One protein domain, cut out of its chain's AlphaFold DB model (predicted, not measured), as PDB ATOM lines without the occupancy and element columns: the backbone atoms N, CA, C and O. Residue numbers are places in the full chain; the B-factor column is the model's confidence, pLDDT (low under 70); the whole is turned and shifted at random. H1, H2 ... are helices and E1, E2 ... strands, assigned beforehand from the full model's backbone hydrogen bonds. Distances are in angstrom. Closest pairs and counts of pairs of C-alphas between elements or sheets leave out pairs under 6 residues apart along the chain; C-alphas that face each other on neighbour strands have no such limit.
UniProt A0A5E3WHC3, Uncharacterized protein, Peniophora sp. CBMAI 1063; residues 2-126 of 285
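This is residues 2 to 126 of the 285 residues of an uncharacterized protein of Peniophora sp. CBMAI 1063 (UniProt A0A5E3WHC3). One sheet of four strands has two helices, H1 and H3, side by side over one face, both along the strands; the other face has no helix on it. On that other side, away from H1 and H3, the link from E3 to E4 loops out with the small helix H2, which is not on the sheet. The printed part has 125 residues, with elements in the order E1, H1, E2, E3, H2, E4, H3; the sheet order is E1, E4, E3, E2, mixed. The class is mixed, helices and strands, though under half of the residues are in named elements. The whole is compact, with a radius of gyration of the C-alphas of 14.9 A and spans of 43 by 35 by 26 A.

In the sheet, E1 is residues 12 to 15, beginning at C-alpha 12 (9.460, -16.831, -53.905). E4 is residues 102 to 107, 16.9 A long. E3 is residues 68 to 74, 20.1 A, and E2 is residues 57 to 63, 19.9 A. H1, residues 29 to 46, is the longest helix at 26.1 A, beginning at C-alpha 29 (-3.076, -24.230, -37.626). H3, residues 112 to 123, is 15.6 A long and ends at C-alpha 123 (10.863, -30.484, -52.657). H2 is residues 88 to 91.

E1 and E4 are parallel at 5 degrees; N 14 and O 103 are within hydrogen-bond range at 2.8 A. E4 and E3 are antiparallel at 169 degrees, with N 104 and O 71 at 2.8 A. E3 and E2 form an antiparallel hairpin, with N 59 and O 72 at 2.8 A. E1 and E2 are the edge strands. H1 is on the sheet at a height of 10.8 A, over E1 and E4, and runs along the strands, at 4 degrees to E4 on the local plane. E1, H1 and E2 make a split strand-helix-strand unit, two strands that run the same way with E4 and E3 between them, and its crossover is right-handed. H3 is on the same face at a height of 10.3 A, over E3 and only just over E2, where 3 of its C-alphas fall; it runs along the strands, at 26 degrees to E3 on the local plane. These are two layers, helices on one face of a sheet. H1 and H3 touch, closest at the C-alphas of Ala 42 and Phe 122, 5.0 A apart, and run the same way at a shallow tilt of 17 degrees. H2 is apart from H1 and H3. Every O i to N i+4 pair is within hydrogen-bond range in H1, and 6 of 8 in H3; H2 is too short for such a pair.

The two C-alphas farthest apart are those of Asp 24 and Arg 96, 47.1 A. The printed part has no cut. The links E1 to H1 and E3 to H2 are long, with 13 residues each. Mean pLDDT of the printed part is 70.5; 47 residues are under 70, among them residues 2 to 10, 17 to 29 and 80 to 99.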
ATOM      1  N   GLU A   2      -7.252 -17.718 -56.139       32.34
ATOM      2  CA  GLU A   2      -6.585 -17.352 -57.391       32.34
ATOM      3  C   GLU A   2      -5.308 -18.191 -57.532       32.34
ATOM      4  O   GLU A   2      -4.546 -18.326 -56.574       32.34
ATOM      5  N   HIS A   3      -5.101 -18.803 -58.700       42.06
ATOM      6  CA  HIS A   3      -3.852 -19.490 -59.022       42.06
ATOM      7  C   HIS A   3      -2.738 -18.448 -59.110       42.06
ATOM      8  O   HIS A   3      -2.728 -17.628 -60.029       42.06
ATOM      9  N   ILE A   4      -1.792 -18.479 -58.175       46.81
ATOM     10  CA  ILE A   4      -0.602 -17.643 -58.281       46.81
ATOM     11  C   ILE A   4       0.311 -18.297 -59.317       46.81
ATOM     12  O   ILE A   4       0.838 -19.380 -59.094       46.81
ATOM     13  N   THR A   5       0.455 -17.671 -60.483       41.69
ATOM     14  CA  THR A   5       1.357 -18.146 -61.536       41.69
ATOM     15  C   THR A   5       2.699 -17.444 -61.381       41.69
ATOM     16  O   THR A   5       2.781 -16.223 -61.503       41.69
ATOM     17  N   PHE A   6       3.755 -18.210 -61.122       53.88
ATOM     18  CA  PHE A   6       5.121 -17.700 -61.080       53.88
ATOM     19  C   PHE A   6       5.913 -18.244 -62.275       53.88
ATOM     20  O   PHE A   6       5.898 -19.454 -62.505       53.88
ATOM     21  N   PRO A   7       6.633 -17.399 -63.036       56.06
ATOM     22  CA  PRO A   7       7.669 -17.875 -63.950       56.06
ATOM     23  C   PRO A   7       8.674 -18.782 -63.221       56.06
ATOM     24  O   PRO A   7       9.009 -18.502 -62.071       56.06
ATOM     25  N   ALA A   8       9.215 -19.803 -63.893       53.81
ATOM     26  CA  ALA A   8      10.156 -20.777 -63.313       53.81
ATOM     27  C   ALA A   8      11.432 -20.156 -62.699       53.81
ATOM     28  O   ALA A   8      12.078 -20.779 -61.864       53.81
ATOM     29  N   SER A   9      11.787 -18.929 -63.097       59.25
ATOM     30  CA  SER A   9      12.921 -18.153 -62.574       59.25
ATOM     31  C   SER A   9      12.565 -17.233 -61.399       59.25
ATOM     32  O   SER A   9      13.406 -16.450 -60.955       59.25
ATOM     33  N   THR A  10      11.312 -17.237 -60.945       65.75
ATOM     34  CA  THR A  10      10.854 -16.330 -59.888       65.75
ATOM     35  C   THR A  10      11.291 -16.857 -58.539       65.75
ATOM     36  O   THR A  10      10.954 -17.978 -58.167       65.75
ATOM     37  N   LYS A  11      12.003 -16.017 -57.789       70.12
ATOM     38  CA  LYS A  11      12.308 -16.288 -56.388       70.12
ATOM     39  C   LYS A  11      11.081 -15.980 -55.545       70.12
ATOM     40  O   LYS A  11      10.501 -14.901 -55.674       70.12
ATOM     41  N   VAL A  12      10.682 -16.926 -54.707       72.19
ATOM     42  CA  VAL A  12       9.460 -16.831 -53.905       72.19
ATOM     43  C   VAL A  12       9.830 -16.788 -52.428       72.19
ATOM     44  O   VAL A  12      10.445 -17.715 -51.910       72.19
ATOM     45  N   THR A  13       9.421 -15.727 -51.732       76.12
ATOM     46  CA  THR A  13       9.544 -15.621 -50.273       76.12
ATOM     47  C   THR A  13       8.159 -15.639 -49.647       76.12
ATOM     48  O   THR A  13       7.308 -14.811 -49.970       76.12
ATOM     49  N   LEU A  14       7.937 -16.587 -48.743       72.81
ATOM     50  CA  LEU A  14       6.663 -16.811 -48.073       72.81
ATOM     51  C   LEU A  14       6.847 -16.603 -46.577       72.81
ATOM     52  O   LEU A  14       7.517 -17.384 -45.904       72.81
ATOM     53  N   ASN A  15       6.226 -15.544 -46.067       73.31
ATOM     54  CA  ASN A  15       6.170 -15.252 -44.642       73.31
ATOM     55  C   ASN A  15       4.818 -15.709 -44.104       73.31
ATOM     56  O   ASN A  15       3.801 -15.039 -44.309       73.31
ATOM     57  N   MET A  16       4.802 -16.851 -43.426       70.81
ATOM     58  CA  MET A  16       3.607 -17.342 -42.758       70.81
ATOM     59  C   MET A  16       3.444 -16.603 -41.432       70.81
ATOM     60  O   MET A  16       4.339 -16.598 -40.588       70.81
ATOM     61  N   ARG A  17       2.306 -15.926 -41.267       65.81
ATOM     62  CA  ARG A  17       1.964 -15.292 -39.991       65.81
ATOM     63  C   ARG A  17       1.561 -16.374 -39.001       65.81
ATOM     64  O   ARG A  17       0.854 -17.298 -39.385       65.81
ATOM     65  N   ARG A  18       1.955 -16.203 -37.737       66.81
ATOM     66  CA  ARG A  18       1.486 -17.048 -36.638       66.81
ATOM     67  C   ARG A  18      -0.036 -16.969 -36.559       66.81
ATOM     68  O   ARG A  18      -0.580 -15.898 -36.273       66.81
ATOM     69  N   GLU A  19      -0.712 -18.078 -36.823       65.31
ATOM     70  CA  GLU A  19      -2.140 -18.203 -36.552       65.31
ATOM     71  C   GLU A  19      -2.342 -18.468 -35.047       65.31
ATOM     72  O   GLU A  19      -1.544 -19.185 -34.436       65.31
ATOM     73  N   PRO A  20      -3.353 -17.851 -34.406       59.34
ATOM     74  CA  PRO A  20      -3.633 -18.093 -32.996       59.34
ATOM     75  C   PRO A  20      -3.983 -19.569 -32.780       59.34
ATOM     76  O   PRO A  20      -4.833 -20.116 -33.482       59.34
ATOM     77  N   PHE A  21      -3.330 -20.200 -31.801       58.91
ATOM     78  CA  PHE A  21      -3.593 -21.588 -31.439       58.91
ATOM     79  C   PHE A  21      -5.046 -21.741 -30.984       58.91
ATOM     80  O   PHE A  21      -5.475 -21.088 -30.029       58.91
ATOM     81  N   ASN A  22      -5.799 -22.595 -31.676       60.91
ATOM     82  CA  ASN A  22      -7.117 -23.008 -31.234       60.91
ATOM     83  C   ASN A  22      -6.972 -24.333 -30.465       60.91
ATOM     84  O   ASN A  22      -6.681 -25.350 -31.091       60.91
ATOM     85  N   PRO A  23      -7.178 -24.350 -29.136       58.09
ATOM     86  CA  PRO A  23      -7.056 -25.571 -28.340       58.09
ATOM     87  C   PRO A  23      -8.091 -26.644 -28.707       58.09
ATOM     88  O   PRO A  23      -7.896 -27.804 -28.361       58.09
ATOM     89  N   ASP A  24      -9.159 -26.279 -29.426       62.62
ATOM     90  CA  ASP A  24     -10.193 -27.213 -29.880       62.62
ATOM     91  C   ASP A  24      -9.803 -27.963 -31.170       62.62
ATOM     92  O   ASP A  24     -10.510 -28.878 -31.598       62.62
ATOM     93  N   THR A  25      -8.691 -27.589 -31.814       57.97
ATOM     94  CA  THR A  25      -8.125 -28.303 -32.966       57.97
ATOM     95  C   THR A  25      -6.828 -28.999 -32.555       57.97
ATOM     96  O   THR A  25      -5.870 -28.333 -32.183       57.97
ATOM     97  N   GLU A  26      -6.769 -30.332 -32.660       57.47
ATOM     98  CA  GLU A  26      -5.547 -31.117 -32.380       57.47
ATOM     99  C   GLU A  26      -4.394 -30.839 -33.369       57.47
ATOM    100  O   GLU A  26      -3.254 -31.229 -33.120       57.47
ATOM    101  N   GLU A  27      -4.661 -30.171 -34.497       60.88
ATOM    102  CA  GLU A  27      -3.632 -29.753 -35.452       60.88
ATOM    103  C   GLU A  27      -3.209 -28.296 -35.214       60.88
ATOM    104  O   GLU A  27      -4.046 -27.394 -35.171       60.88
ATOM    105  N   ASP A  28      -1.895 -28.057 -35.153       66.75
ATOM    106  CA  ASP A  28      -1.329 -26.706 -35.209       66.75
ATOM    107  C   ASP A  28      -1.781 -26.027 -36.523       66.75
ATOM    108  O   ASP A  28      -1.466 -26.519 -37.618       66.75
ATOM    109  N   PRO A  29      -2.519 -24.901 -36.453       66.94
ATOM    110  CA  PRO A  29      -3.076 -24.230 -37.626       66.94
ATOM    111  C   PRO A  29      -1.997 -23.796 -38.633       66.94
ATOM    112  O   PRO A  29      -2.232 -23.808 -39.850       66.94
ATOM    113  N   ASN A  30      -0.773 -23.533 -38.161       73.19
ATOM    114  CA  ASN A  30       0.364 -23.193 -39.013       73.19
ATOM    115  C   ASN A  30       0.793 -24.380 -39.894       73.19
ATOM    116  O   ASN A  30       1.187 -24.173 -41.044       73.19
ATOM    117  N   ILE A  31       0.633 -25.632 -39.438       75.31
ATOM    118  CA  ILE A  31       0.869 -26.823 -40.275       75.31
ATOM    119  C   ILE A  31      -0.134 -26.858 -41.430       75.31
ATOM    120  O   ILE A  31       0.241 -27.115 -42.574       75.31
ATOM    121  N   GLY A  32      -1.413 -26.596 -41.152       77.12
ATOM    122  CA  GLY A  32      -2.452 -26.555 -42.181       77.12
ATOM    123  C   GLY A  32      -2.152 -25.499 -43.251       77.12
ATOM    124  O   GLY A  32      -2.276 -25.769 -44.449       77.12
ATOM    125  N   GLY A  33      -1.699 -24.316 -42.826       78.06
ATOM    126  CA  GLY A  33      -1.210 -23.262 -43.719       78.06
ATOM    127  C   GLY A  33      -0.017 -23.708 -44.568       78.06
ATOM    128  O   GLY A  33      -0.016 -23.498 -45.785       78.06
ATOM    129  N   LEU A  34       0.959 -24.385 -43.958       79.31
ATOM    130  CA  LEU A  34       2.166 -24.862 -44.637       79.31
ATOM    131  C   LEU A  34       1.816 -25.922 -45.683       79.31
ATOM    132  O   LEU A  34       2.265 -25.825 -46.825       79.31
ATOM    133  N   LYS A  35       0.954 -26.885 -45.326       82.00
ATOM    134  CA  LYS A  35       0.455 -27.940 -46.224       82.00
ATOM    135  C   LYS A  35      -0.205 -27.346 -47.462       82.00
ATOM    136  O   LYS A  35       0.155 -27.712 -48.580       82.00
ATOM    137  N   ARG A  36      -1.125 -26.392 -47.280       83.00
ATOM    138  CA  ARG A  36      -1.797 -25.709 -48.401       83.00
ATOM    139  C   ARG A  36      -0.805 -24.961 -49.286       83.00
ATOM    140  O   ARG A  36      -0.889 -25.063 -50.505       83.00
ATOM    141  N   THR A  37       0.140 -24.253 -48.677       81.75
ATOM    142  CA  THR A  37       1.149 -23.467 -49.397       81.75
ATOM    143  C   THR A  37       2.074 -24.360 -50.226       81.75
ATOM    144  O   THR A  37       2.277 -24.108 -51.411       81.75
ATOM    145  N   CYS A  38       2.575 -25.453 -49.644       83.38
ATOM    146  CA  CYS A  38       3.417 -26.421 -50.349       83.38
ATOM    147  C   CYS A  38       2.659 -27.093 -51.504       83.38
ATOM    148  O   CYS A  38       3.199 -27.208 -52.601       83.38
ATOM    149  N   ALA A  39       1.391 -27.469 -51.296       83.69
ATOM    150  CA  ALA A  39       0.548 -28.039 -52.349       83.69
ATOM    151  C   ALA A  39       0.299 -27.050 -53.504       83.69
ATOM    152  O   ALA A  39       0.339 -27.433 -54.671       83.69
ATOM    153  N   GLN A  40       0.086 -25.767 -53.195       82.81
ATOM    154  CA  GLN A  40      -0.061 -24.717 -54.207       82.81
ATOM    155  C   GLN A  40       1.227 -24.503 -55.009       82.81
ATOM    156  O   GLN A  40       1.161 -24.381 -56.233       82.81
ATOM    157  N   LEU A  41       2.390 -24.488 -54.349       83.31
ATOM    158  CA  LEU A  41       3.687 -24.399 -55.027       83.31
ATOM    159  C   LEU A  41       3.912 -25.595 -55.957       83.31
ATOM    160  O   LEU A  41       4.231 -25.393 -57.127       83.31
ATOM    161  N   ALA A  42       3.683 -26.818 -55.467       83.38
ATOM    162  CA  ALA A  42       3.812 -28.039 -56.263       83.38
ATOM    163  C   ALA A  42       2.919 -27.990 -57.515       83.38
ATOM    164  O   ALA A  42       3.418 -28.113 -58.632       83.38
ATOM    165  N   SER A  43       1.629 -27.675 -57.348       82.81
ATOM    166  CA  SER A  43       0.686 -27.540 -58.467       82.81
ATOM    167  C   SER A  43       1.093 -26.444 -59.460       82.81
ATOM    168  O   SER A  43       0.940 -26.606 -60.669       82.81
ATOM    169  N   THR A  44       1.636 -25.324 -58.975       80.94
ATOM    170  CA  THR A  44       2.108 -24.234 -59.844       80.94
ATOM    171  C   THR A  44       3.281 -24.685 -60.710       80.94
ATOM    172  O   THR A  44       3.322 -24.372 -61.900       80.94
ATOM    173  N   PHE A  45       4.220 -25.441 -60.139       79.62
ATOM    174  CA  PHE A  45       5.370 -25.964 -60.872       79.62
ATOM    175  C   PHE A  45       4.969 -27.038 -61.888       79.62
ATOM    176  O   PHE A  45       5.464 -27.005 -63.014       79.62
ATOM    177  N   GLU A  46       4.028 -27.919 -61.552       80.94
ATOM    178  CA  GLU A  46       3.488 -28.925 -62.481       80.94
ATOM    179  C   GLU A  46       2.785 -28.303 -63.697       80.94
ATOM    180  O   GLU A  46       2.886 -28.821 -64.806       80.94
ATOM    181  N   CYS A  47       2.103 -27.171 -63.509       80.88
ATOM    182  CA  CYS A  47       1.392 -26.464 -64.578       80.88
ATOM    183  C   CYS A  47       2.297 -25.584 -65.459       80.88
ATOM    184  O   CYS A  47       1.832 -25.039 -66.464       80.88
ATOM    185  N   SER A  48       3.564 -25.394 -65.089       78.00
ATOM    186  CA  SER A  48       4.491 -24.560 -65.858       78.00
ATOM    187  C   SER A  48       5.079 -25.315 -67.056       78.00
ATOM    188  O   SER A  48       5.304 -26.523 -67.005       78.00
ATOM    189  N   SER A  49       5.311 -24.605 -68.164       80.56
ATOM    190  CA  SER A  49       5.859 -25.185 -69.393       80.56
ATOM    191  C   SER A  49       7.037 -24.349 -69.912       80.56
ATOM    192  O   SER A  49       6.830 -23.189 -70.278       80.56
ATOM    193  N   PRO A  50       8.262 -24.910 -69.956       82.06
ATOM    194  CA  PRO A  50       8.634 -26.216 -69.398       82.06
ATOM    195  C   PRO A  50       8.556 -26.224 -67.856       82.06
ATOM    196  O   PRO A  50       8.672 -25.156 -67.245       82.06
ATOM    197  N   PRO A  51       8.394 -27.402 -67.221       81.19
ATOM    198  CA  PRO A  51       8.461 -27.506 -65.767       81.19
ATOM    199  C   PRO A  51       9.849 -27.073 -65.266       81.19
ATOM    200  O   PRO A  51      10.852 -27.322 -65.949       81.19
ATOM    201  N   PRO A  52       9.949 -26.422 -64.091       84.12
ATOM    202  CA  PRO A  52      11.231 -26.038 -63.531       84.12
ATOM    203  C   PRO A  52      12.052 -27.283 -63.172       84.12
ATOM    204  O   PRO A  52      11.482 -28.337 -62.874       84.12
ATOM    205  N   PRO A  53      13.390 -27.167 -63.123       87.81
ATOM    206  CA  PRO A  53      14.214 -28.244 -62.598       87.81
ATOM    207  C   PRO A  53      13.855 -28.538 -61.129       87.81
ATOM    208  O   PRO A  53      13.338 -27.655 -60.430       87.81
ATOM    209  N   PRO A  54      14.111 -29.764 -60.648       90.88
ATOM    210  CA  PRO A  54      13.824 -30.135 -59.270       90.88
ATOM    211  C   PRO A  54      14.747 -29.407 -58.288       90.88
ATOM    212  O   PRO A  54      15.838 -28.957 -58.647       90.88
ATOM    213  N   PHE A  55      14.320 -29.318 -57.030       92.31
ATOM    214  CA  PHE A  55      15.186 -28.852 -55.954       92.31
ATOM    215  C   PHE A  55      16.253 -29.903 -55.652       92.31
ATOM    216  O   PHE A  55      15.960 -31.090 -55.535       92.31
ATOM    217  N   THR A  56      17.494 -29.452 -55.519       92.25
ATOM    218  CA  THR A  56      18.652 -30.316 -55.247       92.25
ATOM    219  C   THR A  56      19.308 -29.985 -53.915       92.25
ATOM    220  O   THR A  56      19.959 -30.853 -53.333       92.25
ATOM    221  N   SER A  57      19.086 -28.775 -53.399       91.81
ATOM    222  CA  SER A  57      19.678 -28.302 -52.151       91.81
ATOM    223  C   SER A  57      18.621 -27.693 -51.249       91.81
ATOM    224  O   SER A  57      17.759 -26.937 -51.703       91.81
ATOM    225  N   VAL A  58      18.708 -28.000 -49.963       91.12
ATOM    226  CA  VAL A  58      17.816 -27.476 -48.933       91.12
ATOM    227  C   VAL A  58      18.659 -26.956 -47.780       91.12
ATOM    228  O   VAL A  58      19.607 -27.607 -47.356       91.12
ATOM    229  N   HIS A  59      18.303 -25.787 -47.270       88.38
ATOM    230  CA  HIS A  59      18.809 -25.240 -46.024       88.38
ATOM    231  C   HIS A  59      17.639 -25.134 -45.051       88.38
ATOM    232  O   HIS A  59      16.632 -24.499 -45.359       88.38
ATOM    233  N   ILE A  60      17.763 -25.772 -43.897       85.06
ATOM    234  CA  ILE A  60      16.826 -25.669 -42.785       85.06
ATOM    235  C   ILE A  60      17.543 -25.003 -41.617       85.06
ATOM    236  O   ILE A  60      18.565 -25.501 -41.155       85.06
ATOM    237  N   MET A  61      16.976 -23.903 -41.131       81.94
ATOM    238  CA  MET A  61      17.444 -23.189 -39.951       81.94
ATOM    239  C   MET A  61      16.333 -23.149 -38.902       81.94
ATOM    240  O   MET A  61      15.215 -22.701 -39.188       81.94
ATOM    241  N   LEU A  62      16.656 -23.614 -37.698       77.38
ATOM    242  CA  LEU A  62      15.793 -23.542 -36.523       77.38
ATOM    243  C   LEU A  62      16.340 -22.521 -35.532       77.38
ATOM    244  O   LEU A  62      17.436 -22.693 -35.005       77.38
ATOM    245  N   ASP A  63      15.538 -21.498 -35.264       74.00
ATOM    246  CA  ASP A  63      15.790 -20.472 -34.258       74.00
ATOM    247  C   ASP A  63      14.746 -20.637 -33.154       74.00
ATOM    248  O   ASP A  63      13.557 -20.341 -33.321       74.00
ATOM    249  N   TYR A  64      15.177 -21.176 -32.019       70.06
ATOM    250  CA  TYR A  64      14.276 -21.460 -30.912       70.06
ATOM    251  C   TYR A  64      14.038 -20.232 -30.042       70.06
ATOM    252  O   TYR A  64      13.024 -20.176 -29.342       70.06
ATOM    253  N   ARG A  65      14.927 -19.234 -30.091       67.06
ATOM    254  CA  ARG A  65      14.794 -17.990 -29.320       67.06
ATOM    255  C   ARG A  65      13.569 -17.200 -29.744       67.06
ATOM    256  O   ARG A  65      12.872 -16.658 -28.887       67.06
ATOM    257  N   VAL A  66      13.277 -17.170 -31.043       70.12
ATOM    258  CA  VAL A  66      12.051 -16.541 -31.566       70.12
ATOM    259  C   VAL A  66      11.012 -17.544 -32.062       70.12
ATOM    260  O   VAL A  66      10.002 -17.127 -32.628       70.12
ATOM    261  N   ALA A  67      11.221 -18.841 -31.812       73.38
ATOM    262  CA  ALA A  67      10.354 -19.925 -32.267       73.38
ATOM    263  C   ALA A  67      10.069 -19.808 -33.774       73.38
ATOM    264  O   ALA A  67       8.918 -19.725 -34.202       73.38
ATOM    265  N   MET A  68      11.126 -19.746 -34.580       76.19
ATOM    266  CA  MET A  68      11.062 -19.559 -36.024       76.19
ATOM    267  C   MET A  68      11.783 -20.679 -36.767       76.19
ATOM    268  O   MET A  68      12.887 -21.097 -36.432       76.19
ATOM    269  N   PHE A  69      11.154 -21.108 -37.852       78.62
ATOM    270  CA  PHE A  69      11.714 -22.003 -38.848       78.62
ATOM    271  C   PHE A  69      11.923 -21.240 -40.149       78.62
ATOM    272  O   PHE A  69      11.019 -20.536 -40.617       78.62
ATOM    273  N   ASN A  70      13.094 -21.430 -40.751       81.06
ATOM    274  CA  ASN A  70      13.399 -20.951 -42.089       81.06
ATOM    275  C   ASN A  70      13.835 -22.129 -42.954       81.06
ATOM    276  O   ASN A  70      14.755 -22.868 -42.606       81.06
ATOM    277  N   LEU A  71      13.185 -22.279 -44.101       85.31
ATOM    278  CA  LEU A  71      13.577 -23.218 -45.140       85.31
ATOM    279  C   LEU A  71      13.941 -22.446 -46.393       85.31
ATOM    280  O   LEU A  71      13.119 -21.701 -46.923       85.31
ATOM    281  N   GLY A  72      15.156 -22.651 -46.880       86.81
ATOM    282  CA  GLY A  72      15.606 -22.238 -48.200       86.81
ATOM    283  C   GLY A  72      15.745 -23.455 -49.105       86.81
ATOM    284  O   GLY A  72      16.367 -24.436 -48.718       86.81
ATOM    285  N   ALA A  73      15.195 -23.407 -50.313       89.00
ATOM    286  CA  ALA A  73      15.353 -24.465 -51.305       89.00
ATOM    287  C   ALA A  73      15.972 -23.911 -52.591       89.00
ATOM    288  O   ALA A  73      15.556 -22.857 -53.084       89.00
ATOM    289  N   LEU A  74      16.951 -24.632 -53.140       88.88
ATOM    290  CA  LEU A  74      17.643 -24.299 -54.383       88.88
ATOM    291  C   LEU A  74      17.585 -25.461 -55.371       88.88
ATOM    292  O   LEU A  74      17.715 -26.632 -55.011       88.88
ATOM    293  N   ARG A  75      17.432 -25.124 -56.648       87.62
ATOM    294  CA  ARG A  75      17.531 -26.060 -57.777       87.62
ATOM    295  C   ARG A  75      18.971 -26.308 -58.191       87.62
ATOM    296  O   ARG A  75      19.286 -27.360 -58.742       87.62
ATOM    297  N   THR A  76      19.856 -25.369 -57.885       84.81
ATOM    298  CA  THR A  76      21.300 -25.529 -58.046       84.81
ATOM    299  C   THR A  76      21.878 -26.383 -56.912       84.81
ATOM    300  O   THR A  76      21.526 -26.134 -55.755       84.81
ATOM    301  N   PRO A  77      22.783 -27.339 -57.204       84.44
ATOM    302  CA  PRO A  77      23.404 -28.214 -56.206       84.44
ATOM    303  C   PRO A  77      24.517 -27.473 -55.444       84.44
ATOM    304  O   PRO A  77      25.706 -27.725 -55.626       84.44
ATOM    305  N   THR A  78      24.131 -26.483 -54.645       83.12
ATOM    306  CA  THR A  78      25.026 -25.640 -53.852       83.12
ATOM    307  C   THR A  78      24.311 -25.169 -52.593       83.12
ATOM    308  O   THR A  78      23.085 -25.025 -52.580       83.12
ATOM    309  N   PHE A  79      25.074 -24.894 -51.540       78.06
ATOM    310  CA  PHE A  79      24.551 -24.149 -50.406       78.06
ATOM    311  C   PHE A  79      24.572 -22.660 -50.739       78.06
ATOM    312  O   PHE A  79      25.535 -22.145 -51.304       78.06
ATOM    313  N   SER A  80      23.498 -21.955 -50.397       62.34
ATOM    314  CA  SER A  80      23.508 -20.497 -50.430       62.34
ATOM    315  C   SER A  80      24.617 -20.009 -49.495       62.34
ATOM    316  O   SER A  80      24.628 -20.437 -48.352       62.34
ATOM    317  N   GLY A  81      25.516 -19.115 -49.912       56.00
ATOM    318  CA  GLY A  81      26.554 -18.546 -49.028       56.00
ATOM    319  C   GLY A  81      26.018 -17.591 -47.948       56.00
ATOM    320  O   GLY A  81      26.711 -16.667 -47.551       56.00
ATOM    321  N   VAL A  82      24.757 -17.755 -47.550       52.00
ATOM    322  CA  VAL A  82      24.095 -16.969 -46.508       52.00
ATOM    323  C   VAL A  82      24.561 -17.539 -45.182       52.00
ATOM    324  O   VAL A  82      24.269 -18.701 -44.922       52.00
ATOM    325  N   THR A  83      25.307 -16.780 -44.382       50.16
ATOM    326  CA  THR A  83      25.862 -17.308 -43.132       50.16
ATOM    327  C   THR A  83      24.767 -17.560 -42.087       50.16
ATOM    328  O   THR A  83      23.612 -17.152 -42.233       50.16
ATOM    329  N   THR A  84      25.133 -18.240 -40.997       48.38
ATOM    330  CA  THR A  84      24.270 -18.477 -39.827       48.38
ATOM    331  C   THR A  84      23.888 -17.196 -39.076       48.38
ATOM    332  O   THR A  84      23.156 -17.268 -38.091       48.38
ATOM    333  N   ALA A  85      24.397 -16.024 -39.474       46.41
ATOM    334  CA  ALA A  85      23.977 -14.768 -38.880       46.41
ATOM    335  C   ALA A  85      22.508 -14.520 -39.241       46.41
ATOM    336  O   ALA A  85      22.169 -14.247 -40.393       46.41
ATOM    337  N   GLU A  86      21.637 -14.593 -38.231       42.94
ATOM    338  CA  GLU A  86      20.190 -14.380 -38.335       42.94
ATOM    339  C   GLU A  86      19.827 -13.149 -39.172       42.94
ATOM    340  O   GLU A  86      18.800 -13.167 -39.834       42.94
ATOM    341  N   GLN A  87      20.668 -12.110 -39.205       38.72
ATOM    342  CA  GLN A  87      20.448 -10.880 -39.969       38.72
ATOM    343  C   GLN A  87      20.744 -10.972 -41.479       38.72
ATOM    344  O   GLN A  87      20.121 -10.243 -42.250       38.72
ATOM    345  N   GLU A  88      21.604 -11.875 -41.959       45.66
ATOM    346  CA  GLU A  88      22.019 -11.878 -43.376       45.66
ATOM    347  C   GLU A  88      20.963 -12.437 -44.333       45.66
ATOM    348  O   GLU A  88      20.913 -12.047 -45.501       45.66
ATOM    349  N   TRP A  89      20.048 -13.278 -43.844       43.34
ATOM    350  CA  TRP A  89      18.867 -13.669 -44.624       43.34
ATOM    351  C   TRP A  89      17.942 -12.475 -44.901       43.34
ATOM    352  O   TRP A  89      17.200 -12.496 -45.886       43.34
ATOM    353  N   TYR A  90      17.966 -11.462 -44.027       42.25
ATOM    354  CA  TYR A  90      17.047 -10.324 -44.043       42.25
ATOM    355  C   TYR A  90      17.635  -9.078 -44.724       42.25
ATOM    356  O   TYR A  90      16.883  -8.384 -45.406       42.25
ATOM    357  N   ASP A  91      18.946  -8.832 -44.597       39.53
ATOM    358  CA  ASP A  91      19.600  -7.583 -45.036       39.53
ATOM    359  C   ASP A  91      20.485  -7.714 -46.292       39.53
ATOM    360  O   ASP A  91      21.046  -6.719 -46.759       39.53
ATOM    361  N   ALA A  92      20.616  -8.903 -46.891       41.97
ATOM    362  CA  ALA A  92      21.427  -9.077 -48.095       41.97
ATOM    363  C   ALA A  92      20.734  -8.516 -49.355       41.97
ATOM    364  O   ALA A  92      20.294  -9.257 -50.239       41.97
ATOM    365  N   ASP A  93      20.704  -7.189 -49.488       37.84
ATOM    366  CA  ASP A  93      20.643  -6.471 -50.774       37.84
ATOM    367  C   ASP A  93      21.894  -6.726 -51.644       37.84
ATOM    368  O   ASP A  93      21.978  -6.269 -52.787       37.84
ATOM    369  N   ASP A  94      22.854  -7.509 -51.146       37.34
ATOM    370  CA  ASP A  94      24.037  -7.910 -51.890       37.34
ATOM    371  C   ASP A  94      23.688  -8.987 -52.939       37.34
ATOM    372  O   ASP A  94      23.566 -10.184 -52.671       37.34
ATOM    373  N   LEU A  95      23.513  -8.533 -54.182       39.38
ATOM    374  CA  LEU A  95      23.190  -9.289 -55.404       39.38
ATOM    375  C   LEU A  95      24.213 -10.383 -55.792       39.38
ATOM    376  O   LEU A  95      24.155 -10.912 -56.903       39.38
ATOM    377  N   ARG A  96      25.172 -10.711 -54.923       37.84
ATOM    378  CA  ARG A  96      26.332 -11.556 -55.240       37.84
ATOM    379  C   ARG A  96      26.250 -12.981 -54.703       37.84
ATOM    380  O   ARG A  96      26.966 -13.834 -55.218       37.84
ATOM    381  N   VAL A  97      25.360 -13.271 -53.751       47.06
ATOM    382  CA  VAL A  97      25.269 -14.596 -53.113       47.06
ATOM    383  C   VAL A  97      23.886 -15.213 -53.337       47.06
ATOM    384  O   VAL A  97      22.854 -14.548 -53.240       47.06
ATOM    385  N   GLY A  98      23.858 -16.489 -53.734       56.16
ATOM    386  CA  GLY A  98      22.676 -17.177 -54.258       56.16
ATOM    387  C   GLY A  98      21.490 -17.217 -53.294       56.16
ATOM    388  O   GLY A  98      21.376 -18.140 -52.494       56.16
ATOM    389  N   ARG A  99      20.570 -16.246 -53.407       68.38
ATOM    390  CA  ARG A  99      19.271 -16.306 -52.710       68.38
ATOM    391  C   ARG A  99      18.524 -17.587 -53.108       68.38
ATOM    392  O   ARG A  99      18.482 -17.846 -54.321       68.38
ATOM    393  N   PRO A 100      17.902 -18.310 -52.156       78.62
ATOM    394  CA  PRO A 100      17.090 -19.478 -52.460       78.62
ATOM    395  C   PRO A 100      16.019 -19.201 -53.518       78.62
ATOM    396  O   PRO A 100      15.519 -18.080 -53.632       78.62
ATOM    397  N   ASP A 101      15.656 -20.226 -54.290       81.88
ATOM    398  CA  ASP A 101      14.537 -20.121 -55.231       81.88
ATOM    399  C   ASP A 101      13.207 -20.036 -54.474       81.88
ATOM    400  O   ASP A 101      12.276 -19.355 -54.901       81.88
ATOM    401  N   VAL A 102      13.127 -20.728 -53.337       84.56
ATOM    402  CA  VAL A 102      11.998 -20.662 -52.411       84.56
ATOM    403  C   VAL A 102      12.522 -20.464 -50.998       84.56
ATOM    404  O   VAL A 102      13.402 -21.198 -50.551       84.56
ATOM    405  N   THR A 103      11.936 -19.504 -50.293       83.69
ATOM    406  CA  THR A 103      12.118 -19.305 -48.857       83.69
ATOM    407  C   THR A 103      10.768 -19.408 -48.165       83.69
ATOM    408  O   THR A 103       9.841 -18.672 -48.506       83.69
ATOM    409  N   ILE A 104      10.659 -20.297 -47.183       80.19
ATOM    410  CA  ILE A 104       9.486 -20.427 -46.315       80.19
ATOM    411  C   ILE A 104       9.906 -20.069 -44.900       80.19
ATOM    412  O   ILE A 104      10.826 -20.671 -44.349       80.19
ATOM    413  N   LYS A 105       9.200 -19.106 -44.315       77.88
ATOM    414  CA  LYS A 105       9.373 -18.674 -42.934       77.88
ATOM    415  C   LYS A 105       8.082 -18.933 -42.169       77.88
ATOM    416  O   LYS A 105       7.022 -18.461 -42.584       77.88
ATOM    417  N   SER A 106       8.167 -19.668 -41.064       75.19
ATOM    418  CA  SER A 106       7.011 -20.017 -40.228       75.19
ATOM    419  C   SER A 106       7.374 -20.010 -38.752       75.19
ATOM    420  O   SER A 106       8.486 -20.388 -38.392       75.19
ATOM    421  N   SER A 107       6.432 -19.623 -37.893       72.44
ATOM    422  CA  SER A 107       6.576 -19.814 -36.450       72.44
ATOM    423  C   SER A 107       6.482 -21.294 -36.071       72.44
ATOM    424  O   SER A 107       5.827 -22.081 -36.762       72.44
ATOM    425  N   PHE A 108       7.129 -21.649 -34.968       65.44
ATOM    426  CA  PHE A 108       7.281 -22.993 -34.435       65.44
ATOM    427  C   PHE A 108       6.297 -23.208 -33.277       65.44
ATOM    428  O   PHE A 108       6.508 -22.692 -32.187       65.44
ATOM    429  N   ASP A 109       5.227 -23.968 -33.518       57.25
ATOM    430  CA  ASP A 109       4.472 -24.701 -32.485       57.25
ATOM    431  C   ASP A 109       4.361 -26.209 -32.864       57.25
ATOM    432  O   ASP A 109       3.784 -27.008 -32.127       57.25
ATOM    433  N   SER A 110       4.967 -26.639 -33.990       57.41
ATOM    434  CA  SER A 110       4.852 -27.996 -34.549       57.41
ATOM    435  C   SER A 110       6.163 -28.780 -34.639       57.41
ATOM    436  O   SER A 110       7.243 -28.241 -34.857       57.41
ATOM    437  N   VAL A 111       6.035 -30.107 -34.524       66.44
ATOM    438  CA  VAL A 111       7.123 -31.097 -34.572       66.44
ATOM    439  C   VAL A 111       7.844 -31.062 -35.931       66.44
ATOM    440  O   VAL A 111       7.191 -31.159 -36.971       66.44
ATOM    441  N   LEU A 112       9.186 -31.021 -35.936       73.69
ATOM    442  CA  LEU A 112      10.082 -31.071 -37.116       73.69
ATOM    443  C   LEU A 112       9.653 -32.092 -38.192       73.69
ATOM    444  O   LEU A 112       9.777 -31.852 -39.395       73.69
ATOM    445  N   ARG A 113       9.072 -33.215 -37.758       75.00
ATOM    446  CA  ARG A 113       8.477 -34.257 -38.607       75.00
ATOM    447  C   ARG A 113       7.420 -33.714 -39.563       75.00
ATOM    448  O   ARG A 113       7.439 -34.040 -40.751       75.00
ATOM    449  N   ASN A 114       6.504 -32.892 -39.060       74.62
ATOM    450  CA  ASN A 114       5.421 -32.309 -39.846       74.62
ATOM    451  C   ASN A 114       5.970 -31.321 -40.873       74.62
ATOM    452  O   ASN A 114       5.516 -31.325 -42.018       74.62
ATOM    453  N   LEU A 115       6.990 -30.542 -40.498       76.00
ATOM    454  CA  LEU A 115       7.682 -29.623 -41.403       76.00
ATOM    455  C   LEU A 115       8.331 -30.377 -42.565       76.00
ATOM    456  O   LEU A 115       8.072 -30.057 -43.724       76.00
ATOM    457  N   CYS A 116       9.116 -31.415 -42.271       79.12
ATOM    458  CA  CYS A 116       9.821 -32.182 -43.297       79.12
ATOM    459  C   CYS A 116       8.856 -32.966 -44.190       79.12
ATOM    460  O   CYS A 116       8.984 -32.922 -45.410       79.12
ATOM    461  N   THR A 117       7.841 -33.612 -43.607       78.31
ATOM    462  CA  THR A 117       6.813 -34.349 -44.366       78.31
ATOM    463  C   THR A 117       6.059 -33.423 -45.314       78.31
ATOM    464  O   THR A 117       5.841 -33.755 -46.477       78.31
ATOM    465  N   THR A 118       5.691 -32.233 -44.835       78.00
ATOM    466  CA  THR A 118       4.970 -31.250 -45.645       78.00
ATOM    467  C   THR A 118       5.859 -30.664 -46.739       78.00
ATOM    468  O   THR A 118       5.431 -30.536 -47.885       78.00
ATOM    469  N   SER A 119       7.113 -30.357 -46.406       80.44
ATOM    470  CA  SER A 119       8.067 -29.787 -47.357       80.44
ATOM    471  C   SER A 119       8.471 -30.797 -48.433       80.44
ATOM    472  O   SER A 119       8.627 -30.431 -49.595       80.44
ATOM    473  N   LYS A 120       8.552 -32.090 -48.093       82.94
ATOM    474  CA  LYS A 120       8.844 -33.170 -49.045       82.94
ATOM    475  C   LYS A 120       7.905 -33.155 -50.250       82.94
ATOM    476  O   LYS A 120       8.359 -33.368 -51.369       82.94
ATOM    477  N   ALA A 121       6.621 -32.859 -50.037       77.50
ATOM    478  CA  ALA A 121       5.625 -32.844 -51.106       77.50
ATOM    479  C   ALA A 121       5.966 -31.865 -52.244       77.50
ATOM    480  O   ALA A 121       5.611 -32.133 -53.387       77.50
ATOM    481  N   PHE A 122       6.661 -30.757 -51.952       84.19
ATOM    482  CA  PHE A 122       7.079 -29.794 -52.977       84.19
ATOM    483  C   PHE A 122       8.564 -29.912 -53.353       84.19
ATOM    484  O   PHE A 122       8.930 -29.610 -54.487       84.19
ATOM    485  N   LEU A 123       9.426 -30.316 -52.415       86.94
ATOM    486  CA  LEU A 123      10.863 -30.484 -52.657       86.94
ATOM    487  C   LEU A 123      11.149 -31.686 -53.562       86.94
ATOM    488  O   LEU A 123      12.086 -31.648 -54.358       86.94
ATOM    489  N   GLY A 124      10.319 -32.726 -53.453       84.88
ATOM    490  CA  GLY A 124      10.513 -34.001 -54.126       84.88
ATOM    491  C   GLY A 124      11.675 -34.809 -53.546       84.88
ATOM    492  O   GLY A 124      12.328 -34.418 -52.578       84.88
ATOM    493  N   ASP A 125      11.952 -35.954 -54.168       88.75
ATOM    494  CA  ASP A 125      13.001 -36.882 -53.722       88.75
ATOM    495  C   ASP A 125      14.396 -36.529 -54.273       88.75
ATOM    496  O   ASP A 125      15.362 -37.263 -54.055       88.75
ATOM    497  N   GLU A 126      14.527 -35.423 -55.017       91.69
ATOM    498  CA  GLU A 126      15.773 -35.069 -55.703       91.69
ATOM    499  C   GLU A 126      16.771 -34.271 -54.862       91.69
ATOM    500  O   GLU A 126      17.894 -34.033 -55.307       91.69
TER     501      GLU A 126